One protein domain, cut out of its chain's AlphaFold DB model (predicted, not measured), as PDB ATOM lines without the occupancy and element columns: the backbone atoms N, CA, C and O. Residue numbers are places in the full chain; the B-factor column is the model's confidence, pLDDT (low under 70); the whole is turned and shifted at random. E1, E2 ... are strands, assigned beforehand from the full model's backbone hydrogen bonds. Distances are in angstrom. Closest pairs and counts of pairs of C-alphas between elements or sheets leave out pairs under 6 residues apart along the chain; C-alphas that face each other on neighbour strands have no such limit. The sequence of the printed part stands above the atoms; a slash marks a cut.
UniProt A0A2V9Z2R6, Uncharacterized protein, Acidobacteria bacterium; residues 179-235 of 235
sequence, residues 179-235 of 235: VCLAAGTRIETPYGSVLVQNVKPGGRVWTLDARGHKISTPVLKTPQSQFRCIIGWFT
ATOM      1  N   VAL A 179      -3.797  38.178 -50.829       73.56
ATOM      2  CA  VAL A 179      -2.860  39.307 -50.768       73.56
ATOM      3  C   VAL A 179      -1.634  38.887 -49.959       73.56
ATOM      4  O   VAL A 179      -1.672  38.727 -48.741       73.56
ATOM      5  N   CYS A 180      -0.513  38.691 -50.643       70.00
ATOM      6  CA  CYS A 180       0.753  38.382 -49.994       70.00
ATOM      7  C   CYS A 180       1.589  39.661 -49.916       70.00
ATOM      8  O   CYS A 180       1.982  40.215 -50.942       70.00
ATOM      9  N   LEU A 181       1.849  40.137 -48.700       75.06
ATOM     10  CA  LEU A 181       2.849  41.177 -48.466       75.06
ATOM     11  C   LEU A 181       4.237  40.528 -48.420       75.06
ATOM     12  O   LEU A 181       4.381  39.385 -47.981       75.06
ATOM     13  N   ALA A 182       5.254  41.251 -48.883       74.94
ATOM     14  CA  ALA A 182       6.625  40.759 -48.868       74.94
ATOM     15  C   ALA A 182       7.122  40.559 -47.425       74.94
ATOM     16  O   ALA A 182       6.757  41.296 -46.507       74.94
ATOM     17  N   ALA A 183       8.002  39.577 -47.214       76.06
ATOM     18  CA  ALA A 183       8.704  39.466 -45.941       76.06
ATOM     19  C   ALA A 183       9.498  40.758 -45.681       76.06
ATOM     20  O   ALA A 183      10.126  41.303 -46.584       76.06
ATOM     21  N   GLY A 184       9.444  41.268 -44.452       82.19
ATOM     22  CA  GLY A 184      10.030  42.564 -44.106       82.19
ATOM     23  C   GLY A 184       9.038  43.728 -44.176       82.19
ATOM     24  O   GLY A 184       9.301  44.768 -43.574       82.19
ATOM     25  N   THR A 185       7.881  43.567 -44.833       84.56
ATOM     26  CA  THR A 185       6.842  44.603 -44.836       84.56
ATOM     27  C   THR A 185       6.337  44.844 -43.416       84.56
ATOM     28  O   THR A 185       5.905  43.920 -42.726       84.56
ATOM     29  N   ARG A 186       6.385  46.101 -42.976       90.81
ATOM     30  CA  ARG A 186       5.825  46.544 -41.700       90.81
ATOM     31  C   ARG A 186       4.358  46.913 -41.873       90.81
ATOM     32  O   ARG A 186       4.017  47.654 -42.788       90.81
ATOM     33  N   ILE A 187       3.516  46.435 -40.967       88.94
ATOM     34  CA  ILE A 187       2.118  46.848 -40.843       88.94
ATOM     35  C   ILE A 187       1.915  47.525 -39.488       88.94
ATOM     36  O   ILE A 187       2.545  47.150 -38.495       88.94
ATOM     37  N   GLU A 188       1.046  48.527 -39.430       93.00
ATOM     38  CA  GLU A 188       0.618  49.096 -38.155       93.00
ATOM     39  C   GLU A 188      -0.377  48.169 -37.454       93.00
ATOM     40  O   GLU A 188      -1.310  47.649 -38.068       93.00
ATOM     41  N   THR A 189      -0.223  48.019 -36.143       93.56
ATOM     42  CA  THR A 189      -1.184  47.344 -35.264       93.56
ATOM     43  C   THR A 189      -1.531  48.258 -34.088       93.56
ATOM     44  O   THR A 189      -0.857  49.274 -33.891       93.56
ATOM     45  N   PRO A 190      -2.555  47.936 -33.278       95.44
ATOM     46  CA  PRO A 190      -2.853  48.697 -32.062       95.44
ATOM     47  C   PRO A 190      -1.694  48.770 -31.061       95.44
ATOM     48  O   PRO A 190      -1.661  49.677 -30.241       95.44
ATOM     49  N   TYR A 191      -0.740  47.841 -31.143       93.81
ATOM     50  CA  TYR A 191       0.418  47.761 -30.249       93.81
ATOM     51  C   TYR A 191       1.714  48.243 -30.915       93.81
ATOM     52  O   TYR A 191       2.809  47.952 -30.442       93.81
ATOM     53  N   GLY A 192       1.594  48.961 -32.035       93.12
ATOM     54  CA  GLY A 192       2.718  49.470 -32.811       93.12
ATOM     55  C   GLY A 192       2.995  48.672 -34.083       93.12
ATOM     56  O   GLY A 192       2.238  47.788 -34.491       93.12
ATOM     57  N   SER A 193       4.079  49.034 -34.763       93.81
ATOM     58  CA  SER A 193       4.456  48.431 -36.040       93.81
ATOM     59  C   SER A 193       5.012  47.017 -35.857       93.81
ATOM     60  O   SER A 193       5.985  46.821 -35.127       93.81
ATOM     61  N   VAL A 194       4.459  46.048 -36.588       93.00
ATOM     62  CA  VAL A 194       4.948  44.663 -36.633       93.00
ATOM     63  C   VAL A 194       5.315  44.273 -38.060       93.00
ATOM     64  O   VAL A 194       4.727  44.749 -39.028       93.00
ATOM     65  N   LEU A 195       6.294  43.387 -38.203       90.69
ATOM     66  CA  LEU A 195       6.584  42.739 -39.477       90.69
ATOM     67  C   LEU A 195       5.434  41.796 -39.853       90.69
ATOM     68  O   LEU A 195       4.972  41.029 -39.007       90.69
ATOM     69  N   VAL A 196       5.001  41.806 -41.115       85.44
ATOM     70  CA  VAL A 196       3.907  40.945 -41.594       85.44
ATOM     71  C   VAL A 196       4.190  39.472 -41.315       85.44
ATOM     72  O   VAL A 196       3.317  38.743 -40.843       85.44
ATOM     73  N   GLN A 197       5.445  39.049 -41.477       84.50
ATOM     74  CA  GLN A 197       5.866  37.683 -41.197       84.50
ATOM     75  C   GLN A 197       5.938  37.341 -39.706       84.50
ATOM     76  O   GLN A 197       6.294  36.213 -39.381       84.50
ATOM     77  N   ASN A 198       5.597  38.264 -38.804       89.31
ATOM     78  CA  ASN A 198       5.550  38.046 -37.357       89.31
ATOM     79  C   ASN A 198       4.125  38.128 -36.788       89.31
ATOM     80  O   ASN A 198       3.933  37.805 -35.618       89.31
ATOM     81  N   VAL A 199       3.118  38.490 -37.590       87.44
ATOM     82  CA  VAL A 199       1.700  38.463 -37.188       87.44
ATOM     83  C   VAL A 199       1.312  37.036 -36.798       87.44
ATOM     84  O   VAL A 199       1.705  36.104 -37.486       87.44
ATOM     85  N   LYS A 200       0.569  36.809 -35.715       89.25
ATOM     86  CA  LYS A 200       0.167  35.458 -35.274       89.25
ATOM     87  C   LYS A 200      -1.338  35.401 -35.013       89.25
ATOM     88  O   LYS A 200      -1.899  36.441 -34.663       89.25
ATOM     89  N   PRO A 201      -1.983  34.223 -35.146       90.69
ATOM     90  CA  PRO A 201      -3.342  34.029 -34.655       90.69
ATOM     91  C   PRO A 201      -3.490  34.524 -33.210       90.69
ATOM     92  O   PRO A 201      -2.576  34.360 -32.404       90.69
ATOM     93  N   GLY A 202      -4.606  35.185 -32.913       90.38
ATOM     94  CA  GLY A 202      -4.867  35.849 -31.632       90.38
ATOM     95  C   GLY A 202      -4.251  37.249 -31.488       90.38
ATOM     96  O   GLY A 202      -4.745  38.044 -30.691       90.38
ATOM     97  N   GLY A 203      -3.231  37.601 -32.280       89.75
ATOM     98  CA  GLY A 203      -2.706  38.969 -32.339       89.75
ATOM     99  C   GLY A 203      -3.741  39.950 -32.893       89.75
ATOM    100  O   GLY A 203      -4.615  39.557 -33.663       89.75
ATOM    101  N   ARG A 204      -3.658  41.231 -32.517       92.94
ATOM    102  CA  ARG A 204      -4.605  42.256 -32.983       92.94
ATOM    103  C   ARG A 204      -4.059  43.018 -34.182       92.94
ATOM    104  O   ARG A 204      -2.902  43.427 -34.177       92.94
ATOM    105  N   VAL A 205      -4.907  43.266 -35.172       92.75
ATOM    106  CA  VAL A 205      -4.607  44.101 -36.344       92.75
ATOM    107  C   VAL A 205      -5.653  45.198 -36.488       92.75
ATOM    108  O   VAL A 205      -6.727  45.125 -35.886       92.75
ATOM    109  N   TRP A 206      -5.320  46.237 -37.248       93.69
ATOM    110  CA  TRP A 206      -6.294  47.232 -37.678       93.69
ATOM    111  C   TRP A 206      -7.049  46.734 -38.912       93.69
ATOM    112  O   TRP A 206      -6.442  46.197 -39.835       93.69
ATOM    113  N   THR A 207      -8.359  46.944 -38.936       88.81
ATOM    114  CA  THR A 207      -9.233  46.772 -40.104       88.81
ATOM    115  C   THR A 207     -10.294  47.877 -40.096       88.81
ATOM    116  O   THR A 207     -10.230  48.775 -39.255       88.81
ATOM    117  N   LEU A 208     -11.241  47.849 -41.027       88.62
ATOM    118  CA  LEU A 208     -12.342  48.804 -41.112       88.62
ATOM    119  C   LEU A 208     -13.676  48.129 -40.755       88.62
ATOM    120  O   LEU A 208     -13.895  46.978 -41.131       88.62
ATOM    121  N   ASP A 209     -14.560  48.826 -40.033       85.38
ATOM    122  CA  ASP A 209     -15.961  48.408 -39.867       85.38
ATOM    123  C   ASP A 209     -16.769  48.659 -41.159       85.38
ATOM    124  O   ASP A 209     -16.273  49.251 -42.120       85.38
ATOM    125  N   ALA A 210     -18.043  48.250 -41.186       86.06
ATOM    126  CA  ALA A 210     -18.926  48.448 -42.343       86.06
ATOM    127  C   ALA A 210     -19.147  49.929 -42.731       86.06
ATOM    128  O   ALA A 210     -19.649  50.213 -43.815       86.06
ATOM    129  N   ARG A 211     -18.783  50.876 -41.856       91.19
ATOM    130  CA  ARG A 211     -18.867  52.327 -42.078       91.19
ATOM    131  C   ARG A 211     -17.505  52.943 -42.421       91.19
ATOM    132  O   ARG A 211     -17.416  54.154 -42.588       91.19
ATOM    133  N   GLY A 212     -16.452  52.130 -42.534       86.12
ATOM    134  CA  GLY A 212     -15.097  52.580 -42.844       86.12
ATOM    135  C   GLY A 212     -14.290  53.070 -41.638       86.12
ATOM    136  O   GLY A 212     -13.230  53.661 -41.831       86.12
ATOM    137  N   HIS A 213     -14.739  52.849 -40.397       92.88
ATOM    138  CA  HIS A 213     -13.975  53.243 -39.210       92.88
ATOM    139  C   HIS A 213     -12.878  52.234 -38.884       92.88
ATOM    140  O   HIS A 213     -13.118  51.029 -38.878       92.88
ATOM    141  N   LYS A 214     -11.687  52.728 -38.525       93.31
ATOM    142  CA  LYS A 214     -10.562  51.900 -38.075       93.31
ATOM    143  C   LYS A 214     -10.914  51.198 -36.759       93.31
ATOM    144  O   LYS A 214     -11.013  51.837 -35.715       93.31
ATOM    145  N   ILE A 215     -11.068  49.878 -36.810       95.88
ATOM    146  CA  ILE A 215     -11.343  49.011 -35.661       95.88
ATOM    147  C   ILE A 215     -10.236  47.976 -35.489       95.88
ATOM    148  O   ILE A 215      -9.522  47.627 -36.428       95.88
ATOM    149  N   SER A 216     -10.085  47.472 -34.269       95.75
ATOM    150  CA  SER A 216      -9.114  46.428 -33.970       95.75
ATOM    151  C   SER A 216      -9.785  45.058 -33.900       95.75
ATOM    152  O   SER A 216     -10.733  44.894 -33.134       95.75
ATOM    153  N   THR A 217      -9.252  44.063 -34.612       92.25
ATOM    154  CA  THR A 217      -9.777  42.685 -34.607       92.25
ATOM    155  C   THR A 217      -8.666  41.657 -34.381       92.25
ATOM    156  O   THR A 217      -7.497  41.938 -34.680       92.25
ATOM    157  N   PRO A 218      -8.984  40.478 -33.811       93.19
ATOM    158  CA  PRO A 218      -8.024  39.391 -33.696       93.19
ATOM    159  C   PRO A 218      -7.782  38.722 -35.053       93.19
ATOM    160  O   PRO A 218      -8.703  38.488 -35.834       93.19
ATOM    161  N   VAL A 219      -6.535  38.341 -35.307       89.19
ATOM    162  CA  VAL A 219      -6.165  37.503 -36.447       89.19
ATOM    163  C   VAL A 219      -6.656  36.085 -36.185       89.19
ATOM    164  O   VAL A 219      -6.242  35.453 -35.215       89.19
ATOM    165  N   LEU A 220      -7.513  35.568 -37.060       87.31
ATOM    166  CA  LEU A 220      -8.093  34.233 -36.895       87.31
ATOM    167  C   LEU A 220      -7.122  33.134 -37.329       87.31
ATOM    168  O   LEU A 220      -6.929  32.146 -36.625       87.31
ATOM    169  N   LYS A 221      -6.488  33.305 -38.493       81.00
ATOM    170  CA  LYS A 221      -5.504  32.363 -39.043       81.00
ATOM    171  C   LYS A 221      -4.441  33.102 -39.847       81.00
ATOM    172  O   LYS A 221      -4.695  34.167 -40.407       81.00
ATOM    173  N   THR A 222      -3.272  32.482 -39.963       71.31
ATOM    174  CA  THR A 222      -2.242  32.855 -40.940       71.31
ATOM    175  C   THR A 222      -1.861  31.609 -41.739       71.31
ATOM    176  O   THR A 222      -1.607  30.584 -41.103       71.31
ATOM    177  N   PRO A 223      -1.801  31.650 -43.080       63.44
ATOM    178  CA  PRO A 223      -1.365  30.512 -43.878       63.44
ATOM    179  C   PRO A 223       0.071  30.104 -43.514       63.44
ATOM    180  O   PRO A 223       0.957  30.951 -43.368       63.44
ATOM    181  N   GLN A 224       0.291  28.796 -43.356       51.12
ATOM    182  CA  GLN A 224       1.617  28.193 -43.253       51.12
ATOM    183  C   GLN A 224       2.155  27.980 -44.669       51.12
ATOM    184  O   GLN A 224       1.871  26.987 -45.326       51.12
ATOM    185  N   SER A 225       2.895  28.962 -45.162       45.75
ATOM    186  CA  SER A 225       3.689  28.863 -46.383       45.75
ATOM    187  C   SER A 225       4.973  29.656 -46.143       45.75
ATOM    188  O   SER A 225       4.970  30.599 -45.344       45.75
ATOM    189  N   GLN A 226       6.069  29.296 -46.819       39.78
ATOM    190  CA  GLN A 226       7.338  30.044 -46.785       39.78
ATOM    191  C   GLN A 226       7.139  31.550 -47.066       39.78
ATOM    192  O   GLN A 226       7.910  32.382 -46.594       39.78
ATOM    193  N   PHE A 227       6.042  31.898 -47.746       38.50
ATOM    194  CA  PHE A 227       5.493  33.243 -47.870       38.50
ATOM    195  C   PHE A 227       4.251  33.374 -46.972       38.50
ATOM    196  O   PHE A 227       3.211  32.762 -47.238       38.50
ATOM    197  N   ARG A 228       4.343  34.153 -45.887       44.44
ATOM    198  CA  ARG A 228       3.213  34.399 -44.976       44.44
ATOM    199  C   ARG A 228       2.269  35.428 -45.602       44.44
ATOM    200  O   ARG A 228       2.454  36.629 -45.435       44.44
ATOM    201  N   CYS A 229       1.273  34.961 -46.347       41.94
ATOM    202  CA  CYS A 229       0.231  35.819 -46.912       41.94
ATOM    203  C   CYS A 229      -0.760  36.233 -45.817       41.94
ATOM    204  O   CYS A 229      -1.197  35.393 -45.037       41.94
ATOM    205  N   ILE A 230      -1.151  37.505 -45.744       45.06
ATOM    206  CA  ILE A 230      -2.326  37.866 -44.948       45.06
ATOM    207  C   ILE A 230      -3.508  37.588 -45.867       45.06
ATOM    208  O   ILE A 230      -3.722  38.314 -46.832       45.06
ATOM    209  N   ILE A 231      -4.266  36.520 -45.612       42.97
ATOM    210  CA  ILE A 231      -5.589  36.410 -46.234       42.97
ATOM    211  C   ILE A 231      -6.317  37.687 -45.819       42.97
ATOM    212  O   ILE A 231      -6.446  37.946 -44.624       42.97
ATOM    213  N   GLY A 232      -6.676  38.533 -46.784       39.00
ATOM    214  CA  GLY A 232      -7.475  39.719 -46.522       39.00
ATOM    215  C   GLY A 232      -8.815  39.248 -45.987       39.00
ATOM    216  O   GLY A 232      -9.683  38.857 -46.757       39.00
ATOM    217  N   TRP A 233      -8.947  39.207 -44.665       30.80
ATOM    218  CA  TRP A 233     -10.208  38.948 -43.993       30.80
ATOM    219  C   TRP A 233     -11.051  40.212 -44.144       30.80
ATOM    220  O   TRP A 233     -10.975  41.125 -43.328       30.80
ATOM    221  N   PHE A 234     -11.797  40.278 -45.242       28.33
ATOM    222  CA  PHE A 234     -12.936  41.169 -45.396       28.33
ATOM    223  C   PHE A 234     -14.158  40.297 -45.655       28.33
ATOM    224  O   PHE A 234     -14.490  39.992 -46.796       28.33
ATOM    225  N   THR A 235     -14.729  39.789 -44.568       29.30
ATOM    226  CA  THR A 235     -16.167  39.657 -44.275       29.30
ATOM    227  C   THR A 235     -16.316  39.032 -42.896       29.30
ATOM    228  O   THR A 235     -15.527  38.114 -42.571       29.30
TER     229      THR A 235
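Overview. This is residues 179 to 235 of the 235 residues of an uncharacterized protein of Acidobacteria bacterium (UniProt A0A2V9Z2R6). A mostly irregular chain holds two small strand hairpins, E1 with E2 and E3 with E4, which meet through E1 and E3; a long stretch without named elements, residues 219 to 235, follows them. The printed part has 57 residues, with no named helix and four strands in the order E1, E2, E3, E4, 18 residues in all, in two antiparallel sheets; the class is all strand. It is compact, with a radius of gyration of the C-alphas of 11.1 A and spans of 34 by 23 by 18 A.

Along the chain. E1, residues 186 to 189, begins at C-alpha 186 (5.825, 46.544, -41.700) and is 9.5 A long. E2, residues 192 to 195, is 10.2 A long. E3, residues 204 to 208, is 13.0 A long. E4, residues 214 to 218, is 13.5 A long and ends at C-alpha 218 (-8.024, 39.391, -33.696).

Arrangement. The hairpin of E1 and E2 has N 187 and O 194 within hydrogen-bond range, 2.8 A. The closest C-alphas of E1 and E3 are those of Thr 189 and Val 205, 4.8 A. The hairpin of E3 and E4 has N 207 and O 215 within range, 2.8 A. E2 and E4 are apart.

Size, cuts and confidence. The printed part has no cut and no long link. The C-alphas farthest apart, of Arg 211 and Gln 226, are 34.7 A apart. Residues 223 to 235 have pLDDT under 70.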